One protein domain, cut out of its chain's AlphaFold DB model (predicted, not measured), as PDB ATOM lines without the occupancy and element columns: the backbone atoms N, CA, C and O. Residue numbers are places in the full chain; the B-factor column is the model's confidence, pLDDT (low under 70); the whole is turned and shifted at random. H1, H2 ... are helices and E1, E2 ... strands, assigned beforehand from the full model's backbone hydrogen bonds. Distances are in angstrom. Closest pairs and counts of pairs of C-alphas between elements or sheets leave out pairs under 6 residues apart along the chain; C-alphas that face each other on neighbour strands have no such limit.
ATOM      1  N   PRO A 222     342.702 367.043 223.688       75.38
ATOM      2  CA  PRO A 222     341.462 366.745 224.407       75.38
ATOM      3  C   PRO A 222     340.236 366.594 223.502       75.38
ATOM      4  O   PRO A 222     339.508 365.619 223.629       75.38
ATOM      5  N   SER A 223     340.032 367.500 222.536       76.94
ATOM      6  CA  SER A 223     338.864 367.436 221.634       76.94
ATOM      7  C   SER A 223     338.812 366.160 220.791       76.94
ATOM      8  O   SER A 223     337.738 365.697 220.431       76.94
ATOM      9  N   VAL A 224     339.976 365.594 220.481       76.19
ATOM     10  CA  VAL A 224     340.104 364.385 219.673       76.19
ATOM     11  C   VAL A 224     339.800 363.146 220.516       76.19
ATOM     12  O   VAL A 224     339.160 362.223 220.021       76.19
ATOM     13  N   LEU A 225     340.173 363.161 221.800       71.56
ATOM     14  CA  LEU A 225     339.749 362.148 222.767       71.56
ATOM     15  C   LEU A 225     338.224 362.175 222.946       71.56
ATOM     16  O   LEU A 225     337.580 361.144 222.775       71.56
ATOM     17  N   PHE A 226     337.638 363.361 223.151       70.88
ATOM     18  CA  PHE A 226     336.181 363.521 223.256       70.88
ATOM     19  C   PHE A 226     335.441 363.061 222.001       70.88
ATOM     20  O   PHE A 226     334.440 362.362 222.113       70.88
ATOM     21  N   TRP A 227     335.938 363.402 220.809       74.00
ATOM     22  CA  TRP A 227     335.362 362.921 219.554       74.00
ATOM     23  C   TRP A 227     335.383 361.389 219.460       74.00
ATOM     24  O   TRP A 227     334.387 360.781 219.080       74.00
ATOM     25  N   SER A 228     336.483 360.757 219.879       67.75
ATOM     26  CA  SER A 228     336.588 359.295 219.886       67.75
ATOM     27  C   SER A 228     335.723 358.612 220.960       67.75
ATOM     28  O   SER A 228     335.336 357.455 220.790       67.75
ATOM     29  N   ASP A 229     335.402 359.316 222.048       61.97
ATOM     30  CA  ASP A 229     334.612 358.800 223.170       61.97
ATOM     31  C   ASP A 229     333.095 359.017 222.980       61.97
ATOM     32  O   ASP A 229     332.304 358.160 223.379       61.97
ATOM     33  N   ALA A 230     332.676 360.099 222.312       54.41
ATOM     34  CA  ALA A 230     331.270 360.502 222.146       54.41
ATOM     35  C   ALA A 230     330.386 359.482 221.394       54.41
ATOM     36  O   ALA A 230     329.162 359.547 221.462       54.41
ATOM     37  N   ILE A 231     330.982 358.519 220.692       52.41
ATOM     38  CA  ILE A 231     330.256 357.466 219.960       52.41
ATOM     39  C   ILE A 231     330.037 356.210 220.822       52.41
ATOM     40  O   ILE A 231     329.182 355.381 220.507       52.41
ATOM     41  N   ASN A 232     330.751 356.081 221.943       48.31
ATOM     42  CA  ASN A 232     330.740 354.882 222.783       48.31
ATOM     43  C   ASN A 232     329.810 354.955 224.004       48.31
ATOM     44  O   ASN A 232     329.748 353.987 224.769       48.31
ATOM     45  N   GLU A 233     329.010 356.016 224.162       45.31
ATOM     46  CA  GLU A 233     327.944 356.046 225.182       45.31
ATOM     47  C   GLU A 233     326.879 354.943 224.981       45.31
ATOM     48  O   GLU A 233     326.077 354.690 225.877       45.31
ATOM     49  N   ILE A 234     326.904 354.203 223.862       47.84
ATOM     50  CA  ILE A 234     325.976 353.096 223.570       47.84
ATOM     51  C   ILE A 234     326.698 351.733 223.544       47.84
ATOM     52  O   ILE A 234     326.398 350.898 222.705       47.84
ATOM     53  N   HIS A 235     327.565 351.456 224.523       46.31
ATOM     54  CA  HIS A 235     328.308 350.197 224.764       46.31
ATOM     55  C   HIS A 235     329.736 350.184 224.201       46.31
ATOM     56  O   HIS A 235     329.920 350.029 223.001       46.31
ATOM     57  N   ILE A 236     330.739 350.208 225.095       42.19
ATOM     58  CA  ILE A 236     331.870 349.256 225.196       42.19
ATOM     59  C   ILE A 236     332.798 349.697 226.353       42.19
ATOM     60  O   ILE A 236     333.049 350.877 226.558       42.19
ATOM     61  N   ARG A 237     333.303 348.727 227.132       43.38
ATOM     62  CA  ARG A 237     334.213 348.891 228.291       43.38
ATOM     63  C   ARG A 237     335.677 349.208 227.925       43.38
ATOM     64  O   ARG A 237     336.518 349.269 228.817       43.38
ATOM     65  N   ASP A 238     335.980 349.431 226.651       46.34
ATOM     66  CA  ASP A 238     337.332 349.672 226.149       46.34
ATOM     67  C   ASP A 238     337.457 351.118 225.661       46.34
ATOM     68  O   ASP A 238     336.703 351.557 224.796       46.34
ATOM     69  N   LYS A 239     338.423 351.863 226.217       53.44
ATOM     70  CA  LYS A 239     338.772 353.221 225.770       53.44
ATOM     71  C   LYS A 239     338.969 353.226 224.252       53.44
ATOM     72  O   LYS A 239     339.740 352.408 223.742       53.44
ATOM     73  N   THR A 240     338.324 354.142 223.532       54.91
ATOM     74  CA  THR A 240     338.536 354.275 222.090       54.91
ATOM     75  C   THR A 240     339.963 354.741 221.833       54.91
ATOM     76  O   THR A 240     340.370 355.819 222.252       54.91
ATOM     77  N   ILE A 241     340.754 353.921 221.142       71.06
ATOM     78  CA  ILE A 241     342.142 354.252 220.810       71.06
ATOM     79  C   ILE A 241     342.194 354.732 219.365       71.06
ATOM     80  O   ILE A 241     341.882 353.983 218.440       71.06
ATOM     81  N   ILE A 242     342.655 355.965 219.161       82.69
ATOM     82  CA  ILE A 242     342.996 356.461 217.829       82.69
ATOM     83  C   ILE A 242     344.270 355.762 217.372       82.69
ATOM     84  O   ILE A 242     345.355 355.910 217.952       82.69
ATOM     85  N   THR A 243     344.136 354.992 216.305       87.12
ATOM     86  CA  THR A 243     345.221 354.181 215.753       87.12
ATOM     87  C   THR A 243     345.900 354.915 214.606       87.12
ATOM     88  O   THR A 243     345.269 355.668 213.873       87.12
ATOM     89  N   SER A 244     347.219 354.767 214.475       88.56
ATOM     90  CA  SER A 244     347.874 355.149 213.218       88.56
ATOM     91  C   SER A 244     347.559 354.093 212.162       88.56
ATOM     92  O   SER A 244     347.305 352.938 212.513       88.56
ATOM     93  N   VAL A 245     347.635 354.460 210.883       89.50
ATOM     94  CA  VAL A 245     347.491 353.508 209.764       89.50
ATOM     95  C   VAL A 245     348.435 352.312 209.922       89.50
ATOM     96  O   VAL A 245     348.045 351.177 209.682       89.50
ATOM     97  N   ASP A 246     349.655 352.533 210.409       86.75
ATOM     98  CA  ASP A 246     350.635 351.457 210.602       86.75
ATOM     99  C   ASP A 246     350.240 350.444 211.691       86.75
ATOM    100  O   ASP A 246     350.695 349.303 211.662       86.75
ATOM    101  N   ALA A 247     349.392 350.844 212.644       85.44
ATOM    102  CA  ALA A 247     348.994 350.042 213.803       85.44
ATOM    103  C   ALA A 247     347.541 349.543 213.732       85.44
ATOM    104  O   ALA A 247     347.034 348.958 214.695       85.44
ATOM    105  N   ILE A 248     346.844 349.797 212.626       84.56
ATOM    106  CA  ILE A 248     345.441 349.425 212.478       84.56
ATOM    107  C   ILE A 248     345.267 347.907 212.367       84.56
ATOM    108  O   ILE A 248     345.990 347.200 211.661       84.56
ATOM    109  N   LYS A 249     344.239 347.389 213.043       79.81
ATOM    110  CA  LYS A 249     343.851 345.984 212.932       79.81
ATOM    111  C   LYS A 249     342.978 345.799 211.697       79.81
ATOM    112  O   LYS A 249     341.767 345.989 211.757       79.81
ATOM    113  N   LEU A 250     343.587 345.361 210.594       79.88
ATOM    114  CA  LEU A 250     342.869 345.095 209.340       79.88
ATOM    115  C   LEU A 250     341.725 344.086 209.504       79.88
ATOM    116  O   LEU A 250     340.767 344.156 208.752       79.88
ATOM    117  N   THR A 251     341.809 343.174 210.478       79.56
ATOM    118  CA  THR A 251     340.785 342.158 210.777       79.56
ATOM    119  C   THR A 251     339.578 342.696 211.548       79.56
ATOM    120  O   THR A 251     338.550 342.024 211.614       79.56
ATOM    121  N   ASN A 252     339.676 343.893 212.131       78.62
ATOM    122  CA  ASN A 252     338.587 344.499 212.884       78.62
ATOM    123  C   ASN A 252     337.586 345.146 211.917       78.62
ATOM    124  O   ASN A 252     337.916 346.114 211.242       78.62
ATOM    125  N   THR A 253     336.361 344.633 211.850       79.06
ATOM    126  CA  THR A 253     335.262 345.217 211.053       79.06
ATOM    127  C   THR A 253     334.422 346.225 211.835       79.06
ATOM    128  O   THR A 253     333.543 346.880 211.268       79.06
ATOM    129  N   GLY A 254     334.689 346.355 213.136       80.81
ATOM    130  CA  GLY A 254     334.075 347.337 214.010       80.81
ATOM    131  C   GLY A 254     334.476 348.767 213.659       80.81
ATOM    132  O   GLY A 254     335.290 349.032 212.766       80.81
ATOM    133  N   HIS A 255     333.864 349.700 214.380       85.00
ATOM    134  CA  HIS A 255     334.149 351.113 214.216       85.00
ATOM    135  C   HIS A 255     335.565 351.449 214.678       85.00
ATOM    136  O   HIS A 255     336.007 350.984 215.727       85.00
ATOM    137  N   GLN A 256     336.289 352.216 213.869       87.06
ATOM    138  CA  GLN A 256     337.690 352.544 214.106       87.06
ATOM    139  C   GLN A 256     337.951 354.014 213.813       87.06
ATOM    140  O   GLN A 256     337.369 354.587 212.890       87.06
ATOM    141  N   HIS A 257     338.879 354.579 214.582       88.62
ATOM    142  CA  HIS A 257     339.394 355.929 214.413       88.62
ATOM    143  C   HIS A 257     340.860 355.827 214.001       88.62
ATOM    144  O   HIS A 257     341.678 355.203 214.694       88.62
ATOM    145  N   ILE A 258     341.179 356.412 212.853       91.06
ATOM    146  CA  ILE A 258     342.493 356.340 212.226       91.06
ATOM    147  C   ILE A 258     343.031 357.751 212.041       91.06
ATOM    148  O   ILE A 258     342.305 358.664 211.654       91.06
ATOM    149  N   VAL A 259     344.328 357.907 212.273       91.81
ATOM    150  CA  VAL A 259     345.094 359.080 211.861       91.81
ATOM    151  C   VAL A 259     346.154 358.672 210.844       91.81
ATOM    152  O   VAL A 259     346.851 357.669 211.032       91.81
ATOM    153  N   GLY A 260     346.275 359.442 209.769       92.56
ATOM    154  CA  GLY A 260     347.246 359.191 208.709       92.56
ATOM    155  C   GLY A 260     347.277 360.304 207.672       92.56
ATOM    156  O   GLY A 260     346.571 361.304 207.797       92.56
ATOM    157  N   ILE A 261     348.122 360.139 206.664       93.31
ATOM    158  CA  ILE A 261     348.320 361.097 205.579       93.31
ATOM    159  C   ILE A 261     347.329 360.787 204.457       93.31
ATOM    160  O   ILE A 261     347.249 359.653 203.994       93.31
ATOM    161  N   LEU A 262     346.577 361.786 204.006       94.94
ATOM    162  CA  LEU A 262     345.745 361.673 202.814       94.94
ATOM    163  C   LEU A 262     346.642 361.550 201.578       94.94
ATOM    164  O   LEU A 262     347.471 362.426 201.323       94.94
ATOM    165  N   GLY A 263     346.473 360.476 200.816       94.06
ATOM    166  CA  GLY A 263     347.336 360.127 199.695       94.06
ATOM    167  C   GLY A 263     346.565 359.640 198.475       94.06
ATOM    168  O   GLY A 263     345.358 359.397 198.532       94.06
ATOM    169  N   LEU A 264     347.300 359.462 197.382       94.25
ATOM    170  CA  LEU A 264     346.875 358.682 196.224       94.25
ATOM    171  C   LEU A 264     347.842 357.513 196.063       94.25
ATOM    172  O   LEU A 264     349.055 357.700 196.204       94.25
ATOM    173  N   ASN A 265     347.323 356.323 195.776       92.19
ATOM    174  CA  ASN A 265     348.177 355.204 195.391       92.19
ATOM    175  C   ASN A 265     348.587 355.315 193.911       92.19
ATOM    176  O   ASN A 265     348.191 356.234 193.190       92.19
ATOM    177  N   ARG A 266     349.376 354.344 193.441       88.88
ATOM    178  CA  ARG A 266     349.839 354.278 192.042       88.88
ATOM    179  C   ARG A 266     348.706 354.162 191.023       88.88
ATOM    180  O   ARG A 266     348.868 354.621 189.899       88.88
ATOM    181  N   ASP A 267     347.582 353.582 191.430       89.94
ATOM    182  CA  ASP A 267     346.392 353.409 190.595       89.94
ATOM    183  C   ASP A 267     345.497 354.665 190.590       89.94
ATOM    184  O   ASP A 267     344.467 354.694 189.919       89.94
ATOM    185  N   GLY A 268     345.877 355.713 191.331       90.06
ATOM    186  CA  GLY A 268     345.099 356.943 191.481       90.06
ATOM    187  C   GLY A 268     343.925 356.827 192.457       90.06
ATOM    188  O   GLY A 268     343.116 357.750 192.549       90.06
ATOM    189  N   ASP A 269     343.819 355.726 193.202       93.25
ATOM    190  CA  ASP A 269     342.835 355.583 194.269       93.25
ATOM    191  C   ASP A 269     343.218 356.426 195.486       93.25
ATOM    192  O   ASP A 269     344.383 356.500 195.887       93.25
ATOM    193  N   LEU A 270     342.200 356.980 196.142       95.00
ATOM    194  CA  LEU A 270     342.366 357.661 197.417       95.00
ATOM    195  C   LEU A 270     342.791 356.673 198.505       95.00
ATOM    196  O   LEU A 270     342.172 355.620 198.694       95.00
ATOM    197  N   VAL A 271     343.830 357.032 199.250       95.44
ATOM    198  CA  VAL A 271     344.366 356.232 200.353       95.44
ATOM    199  C   VAL A 271     344.587 357.080 201.596       95.44
ATOM    200  O   VAL A 271     344.738 358.301 201.536       95.44
ATOM    201  N   ILE A 272     344.637 356.405 202.737       94.62
ATOM    202  CA  ILE A 272     345.231 356.931 203.958       94.62
ATOM    203  C   ILE A 272     346.543 356.185 204.224       94.62
ATOM    204  O   ILE A 272     346.577 354.952 204.248       94.62
ATOM    205  N   GLN A 273     347.628 356.935 204.377       93.06
ATOM    206  CA  GLN A 273     348.998 356.436 204.445       93.06
ATOM    207  C   GLN A 273     349.577 356.617 205.849       93.06
ATOM    208  O   GLN A 273     349.388 357.646 206.503       93.06
ATOM    209  N   GLY A 274     350.265 355.586 206.317       89.94
ATOM    210  CA  GLY A 274     351.220 355.652 207.410       89.94
ATOM    211  C   GLY A 274     352.647 355.726 206.875       89.94
ATOM    212  O   GLY A 274     352.863 356.028 205.703       89.94
ATOM    213  N   ILE A 275     353.628 355.424 207.723       84.62
ATOM    214  CA  ILE A 275     355.041 355.378 207.308       84.62
ATOM    215  C   ILE A 275     355.320 354.132 206.464       84.62
ATOM    216  O   ILE A 275     356.135 354.164 205.546       84.62
ATOM    217  N   ARG A 276     354.681 353.007 206.805       84.44
ATOM    218  CA  ARG A 276     354.966 351.690 206.217       84.44
ATOM    219  C   ARG A 276     353.791 351.128 205.439       84.44
ATOM    220  O   ARG A 276     354.000 350.387 204.484       84.44
ATOM    221  N   ASN A 277     352.576 351.447 205.873       88.62
ATOM    222  CA  ASN A 277     351.356 350.880 205.319       88.62
ATOM    223  C   ASN A 277     350.488 351.956 204.676       88.62
ATOM    224  O   ASN A 277     350.447 353.096 205.128       88.62
ATOM    225  N   GLU A 278     349.707 351.560 203.680       92.38
ATOM    226  CA  GLU A 278     348.630 352.375 203.133       92.38
ATOM    227  C   GLU A 278     347.339 351.570 203.044       92.38
ATOM    228  O   GLU A 278     347.350 350.341 202.939       92.38
ATOM    229  N   ILE A 279     346.213 352.272 203.132       92.88
ATOM    230  CA  ILE A 279     344.882 351.673 203.101       92.88
ATOM    231  C   ILE A 279     344.010 352.466 202.147       92.88
ATOM    232  O   ILE A 279     343.915 353.687 202.259       92.88
ATOM    233  N   LYS A 280     343.317 351.759 201.248       94.62
ATOM    234  CA  LYS A 280     342.336 352.364 200.346       94.62
ATOM    235  C   LYS A 280     341.227 353.028 201.150       94.62
ATOM    236  O   LYS A 280     340.585 352.380 201.977       94.62
ATOM    237  N   LEU A 281     341.008 354.310 200.893       95.06
ATOM    238  CA  LEU A 281     340.020 355.139 201.558       95.06
ATOM    239  C   LEU A 281     338.825 355.328 200.626       95.06
ATOM    240  O   LEU A 281     338.940 355.899 199.545       95.06
ATOM    241  N   PHE A 282     337.661 354.859 201.056       94.81
ATOM    242  CA  PHE A 282     336.415 355.052 200.334       94.81
ATOM    243  C   PHE A 282     335.551 356.090 201.042       94.81
ATOM    244  O   PHE A 282     335.136 355.894 202.186       94.81
ATOM    245  N   ILE A 283     335.258 357.176 200.331       93.25
ATOM    246  CA  ILE A 283     334.401 358.266 200.790       93.25
ATOM    247  C   ILE A 283     333.082 358.157 200.034       93.25
ATOM    248  O   ILE A 283     333.037 358.298 198.813       93.25
ATOM    249  N   ASN A 284     332.003 357.868 200.757       89.44
ATOM    250  CA  ASN A 284     330.662 357.815 200.183       89.44
ATOM    251  C   ASN A 284     329.925 359.152 200.376       89.44
ATOM    252  O   ASN A 284     330.375 360.023 201.113       89.44
ATOM    253  N   LYS A 285     328.756 359.305 199.741       90.06
ATOM    254  CA  LYS A 285     327.941 360.531 199.837       90.06
ATOM    255  C   LYS A 285     327.436 360.841 201.253       90.06
ATOM    256  O   LYS A 285     327.076 361.977 201.520       90.06
ATOM    257  N   SER A 286     327.374 359.839 202.128       89.94
ATOM    258  CA  SER A 286     326.956 359.987 203.529       89.94
ATOM    259  C   SER A 286     328.113 360.314 204.476       89.94
ATOM    260  O   SER A 286     327.882 360.471 205.669       89.94
ATOM    261  N   CYS A 287     329.349 360.376 203.975       92.88
ATOM    262  CA  CYS A 287     330.503 360.715 204.789       92.88
ATOM    263  C   CYS A 287     330.439 362.194 205.168       92.88
ATOM    264  O   CYS A 287     330.382 363.062 204.296       92.88
ATOM    265  N   VAL A 288     330.491 362.479 206.466       93.62
ATOM    266  CA  VAL A 288     330.602 363.846 206.973       93.62
ATOM    267  C   VAL A 288     332.036 364.321 206.752       93.62
ATOM    268  O   VAL A 288     332.987 363.676 207.188       93.62
ATOM    269  N   ILE A 289     332.211 365.431 206.042       93.56
ATOM    270  CA  ILE A 289     333.521 366.057 205.841       93.56
ATOM    271  C   ILE A 289     333.474 367.404 206.545       93.56
ATOM    272  O   ILE A 289     332.719 368.290 206.144       93.56
ATOM    273  N   ASN A 290     334.256 367.539 207.613       91.94
ATOM    274  CA  ASN A 290     334.312 368.783 208.369       91.94
ATOM    275  C   ASN A 290     334.935 369.916 207.542       91.94
ATOM    276  O   ASN A 290     335.644 369.690 206.565       91.94
ATOM    277  N   HIS A 291     334.640 371.162 207.913       89.62
ATOM    278  CA  HIS A 291     335.078 372.322 207.143       89.62
ATOM    279  C   HIS A 291     336.607 372.445 207.075       89.62
ATOM    280  O   HIS A 291     337.301 372.376 208.090       89.62
ATOM    281  N   GLY A 292     337.114 372.711 205.870       88.81
ATOM    282  CA  GLY A 292     338.524 372.982 205.615       88.81
ATOM    283  C   GLY A 292     338.968 372.541 204.223       88.81
ATOM    284  O   GLY A 292     338.157 372.116 203.400       88.81
ATOM    285  N   ILE A 293     340.267 372.684 203.951       91.44
ATOM    286  CA  ILE A 293     340.882 372.315 202.672       91.44
ATOM    287  C   ILE A 293     341.683 371.031 202.882       91.44
ATOM    288  O   ILE A 293     342.651 371.005 203.644       91.44
ATOM    289  N   TYR A 294     341.283 369.969 202.185       92.19
ATOM    290  CA  TYR A 294     341.932 368.663 202.237       92.19
ATOM    291  C   TYR A 294     342.812 368.472 201.007       92.19
ATOM    292  O   TYR A 294     342.314 368.377 199.887       92.19
ATOM    293  N   CYS A 295     344.120 368.395 201.232       91.25
ATOM    294  CA  CYS A 295     345.115 368.192 200.185       91.25
ATOM    295  C   CYS A 295     345.845 366.862 200.374       91.25
ATOM    296  O   CYS A 295     345.994 366.370 201.494       91.25
ATOM    297  N   ILE A 296     346.360 366.314 199.275       92.38
ATOM    298  CA  ILE A 296     347.309 365.198 199.315       92.38
ATOM    299  C   ILE A 296     348.554 365.608 200.118       92.38
ATOM    300  O   ILE A 296     349.022 366.742 200.013       92.38
ATOM    301  N   GLY A 297     349.068 364.702 200.951       87.81
ATOM    302  CA  GLY A 297     350.174 364.961 201.878       87.81
ATOM    303  C   GLY A 297     349.748 365.575 203.218       87.81
ATOM    304  O   GLY A 297     350.597 365.807 204.085       87.81
ATOM    305  N   HIS A 298     348.450 365.831 203.419       89.38
ATOM    306  CA  HIS A 298     347.915 366.377 204.668       89.38
ATOM    307  C   HIS A 298     347.542 365.281 205.663       89.38
ATOM    308  O   HIS A 298     346.997 364.249 205.278       89.38
ATOM    309  N   ILE A 299     347.777 365.512 206.955       90.56
ATOM    310  CA  ILE A 299     347.337 364.577 207.996       90.56
ATOM    311  C   ILE A 299     345.857 364.798 208.272       90.56
ATOM    312  O   ILE A 299     345.415 365.928 208.488       90.56
ATOM    313  N   ILE A 300     345.109 363.702 208.295       93.44
ATOM    314  CA  ILE A 300     343.672 363.683 208.533       93.44
ATOM    315  C   ILE A 300     343.322 362.671 209.617       93.44
ATOM    316  O   ILE A 300     344.021 361.676 209.833       93.44
ATOM    317  N   LEU A 301     342.214 362.945 210.293       92.94
ATOM    318  CA  LEU A 301     341.526 362.003 211.156       92.94
ATOM    319  C   LEU A 301     340.339 361.444 210.390       92.94
ATOM    320  O   LEU A 301     339.565 362.195 209.793       92.94
ATOM    321  N   VAL A 302     340.212 360.124 210.401       93.38
ATOM    322  CA  VAL A 302     339.148 359.413 209.705       93.38
ATOM    323  C   VAL A 302     338.504 358.441 210.667       93.38
ATOM    324  O   VAL A 302     339.170 357.635 211.316       93.38
ATOM    325  N   GLN A 303     337.189 358.495 210.709       90.81
ATOM    326  CA  GLN A 303     336.357 357.546 211.412       90.81
ATOM    327  C   GLN A 303     335.598 356.707 210.394       90.81
ATOM    328  O   GLN A 303     335.182 357.202 209.345       90.81
ATOM    329  N   GLY A 304     335.440 355.418 210.678       90.88
ATOM    330  CA  GLY A 304     334.791 354.516 209.738       90.88
ATOM    331  C   GLY A 304     334.906 353.050 210.109       90.88
ATOM    332  O   GLY A 304     335.015 352.693 211.286       90.88
ATOM    333  N   ARG A 305     334.829 352.180 209.100       90.31
ATOM    334  CA  ARG A 305     334.939 350.720 209.263       90.31
ATOM    335  C   ARG A 305     335.779 350.109 208.150       90.31
ATOM    336  O   ARG A 305     335.682 350.507 206.990       90.31
ATOM    337  N   MET A 306     336.563 349.094 208.498       89.81
ATOM    338  CA  MET A 306     337.300 348.295 207.525       89.81
ATOM    339  C   MET A 306     336.389 347.222 206.925       89.81
ATOM    340  O   MET A 306     335.731 346.475 207.652       89.81
ATOM    341  N   LYS A 307     336.386 347.097 205.597       88.94
ATOM    342  CA  LYS A 307     335.733 345.985 204.902       88.94
ATOM    343  C   LYS A 307     336.784 344.969 204.464       88.94
ATOM    344  O   LYS A 307     337.599 345.232 203.582       88.94
ATOM    345  N   LEU A 308     336.742 343.783 205.071       78.38
ATOM    346  CA  LEU A 308     337.752 342.734 204.876       78.38
ATOM    347  C   LEU A 308     337.858 342.249 203.432       78.38
ATOM    348  O   LEU A 308     338.959 341.985 202.960       78.38
ATOM    349  N   SER A 309     336.728 342.169 202.725       77.50
ATOM    350  CA  SER A 309     336.661 341.601 201.375       77.50
ATOM    351  C   SER A 309     337.552 342.326 200.365       77.50
ATOM    352  O   SER A 309     338.011 341.715 199.411       77.50
ATOM    353  N   ASN A 310     337.777 343.629 200.555       79.75
ATOM    354  CA  ASN A 310     338.542 344.467 199.632       79.75
ATOM    355  C   ASN A 310     339.592 345.341 200.340       79.75
ATOM    356  O   ASN A 310     340.092 346.286 199.733       79.75
ATOM    357  N   LYS A 311     339.886 345.065 201.621       83.00
ATOM    358  CA  LYS A 311     340.845 345.817 202.458       83.00
ATOM    359  C   LYS A 311     340.689 347.341 202.336       83.00
ATOM    360  O   LYS A 311     341.667 348.079 202.286       83.00
ATOM    361  N   THR A 312     339.444 347.798 202.231       91.31
ATOM    362  CA  THR A 312     339.109 349.209 202.028       91.31
ATOM    363  C   THR A 312     338.474 349.758 203.292       91.31
ATOM    364  O   THR A 312     337.581 349.131 203.874       91.31
ATOM    365  N   PHE A 313     338.913 350.941 203.698       93.94
ATOM    366  CA  PHE A 313     338.336 351.668 204.809       93.94
ATOM    367  C   PHE A 313     337.213 352.578 204.320       93.94
ATOM    368  O   PHE A 313     337.433 353.467 203.502       93.94
ATOM    369  N   TYR A 314     336.003 352.343 204.813       93.88
ATOM    370  CA  TYR A 314     334.818 353.119 204.467       93.88
ATOM    371  C   TYR A 314     334.657 354.230 205.498       93.88
ATOM    372  O   TYR A 314     334.320 353.953 206.653       93.88
ATOM    373  N   ALA A 315     334.924 355.463 205.075       94.25
ATOM    374  CA  ALA A 315     334.834 356.637 205.927       94.25
ATOM    375  C   ALA A 315     333.370 356.997 206.216       94.25
ATOM    376  O   ALA A 315     332.521 356.992 205.321       94.25
ATOM    377  N   THR A 316     333.094 357.312 207.477       92.62
ATOM    378  CA  THR A 316     331.835 357.903 207.944       92.62
ATOM    379  C   THR A 316     332.017 359.369 208.308       92.62
ATOM    380  O   THR A 316     331.102 360.158 208.092       92.62
ATOM    381  N   GLU A 317     333.192 359.738 208.820       92.69
ATOM    382  CA  GLU A 317     333.550 361.124 209.110       92.69
ATOM    383  C   GLU A 317     335.042 361.369 208.840       92.69
ATOM    384  O   GLU A 317     335.884 360.507 209.116       92.69
ATOM    385  N   ILE A 318     335.366 362.544 208.296       93.94
ATOM    386  CA  ILE A 318     336.732 363.013 208.057       93.94
ATOM    387  C   ILE A 318     336.902 364.401 208.668       93.94
ATOM    388  O   ILE A 318     336.111 365.312 208.418       93.94
ATOM    389  N   MET A 319     337.988 364.597 209.415       91.88
ATOM    390  CA  MET A 319     338.301 365.875 210.045       91.88
ATOM    391  C   MET A 319     339.788 366.210 210.009       91.88
ATOM    392  O   MET A 319     340.655 365.349 209.831       91.88
ATOM    393  N   HIS A 320     340.086 367.493 210.182       91.00
ATOM    394  CA  HIS A 320     341.449 367.952 210.390       91.00
ATOM    395  C   HIS A 320     341.912 367.678 211.826       91.00
ATOM    396  O   HIS A 320     341.113 367.758 212.760       91.00
TER     397      HIS A 320
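What this domain is: This is residues 222 to 320 of the 339 residues of the protein "DNA polymerase epsilon subunit b, putative" of Plasmodium ovale wallikeri (UniProt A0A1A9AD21). Five curved strands, E1 to E5, make a small closed barrel, and one short helix, H1, sits outside it at one end of the domain. A long loop, residues 230 to 254, leads from that helix to the barrel. The printed part has 99 residues with one named helix and five named strands, H1 E1 E2 E3 E4 E5 along the chain, and its class is mostly strand. Round the ring run E1 E2 E3 E5 E4 and back to E1, mixed, with E3 and E5 parallel and the other pairs antiparallel. The whole is compact, with a radius of gyration of the C-alphas of 13.0 A, and spans 40 by 31 by 27 A.

How they stand to each other: Start at H1, residues 222 to 229, where every O i to N i+4 pair is within hydrogen-bond range. H1 is on the barrel, and its closest C-alphas to E1, residues 255 to 264, are those of Ser 228 and His 257, 7.0 A apart. In the long link, residues 243 to 244 pair in parallel with residues 258 to 259 of E1. E1 bends by 77 degrees at residue 261. Look there for its hairpin with E2, residues 270 to 273: N 261 and O 273 are 2.8 A apart. E2 forms a hairpin with E3, residues 278 to 289, where N 272 and O 279 are 2.9 A apart. E1, E2 and E3 are a meander, each strand the antiparallel neighbour of the one before. E4, residues 299 to 307, lies on the other side of E1 from E2, with N 258 and O 302 2.8 A apart. With it, E1 to E4 form a Greek key, a meander of three strands whose first is the antiparallel neighbour of the fourth. E5, residues 312 to 319, forms a hairpin with E4, N 316 to O 303 at 2.8 A. E5 is also parallel to E3, N 282 to O 313 at 2.8 A. E3 bends by 112 degrees at residue 285. E2 and E5 are apart.

Where its parts are: Find C-alpha 222 at (341.462, 366.745, 224.407); from there H1 runs 10.6 A to Asp 229. E1 begins at C-alpha 255, (334.149, 351.113, 214.216), and spans 23.3 A. E2 is 9.7 A long, E3 20.6 A and E4 22.1 A. E5 spans 18.5 A and ends at C-alpha 319, (338.301, 365.875, 210.045).

The domain as a whole: The two C-alphas farthest apart, those of Arg 237 and Asp 267, are 39.9 A apart. The printed part has no cut. H1 to E1 is a long link of 25 residues. Mean pLDDT of the printed part is 83.4; residues 228 to 240 are under 70.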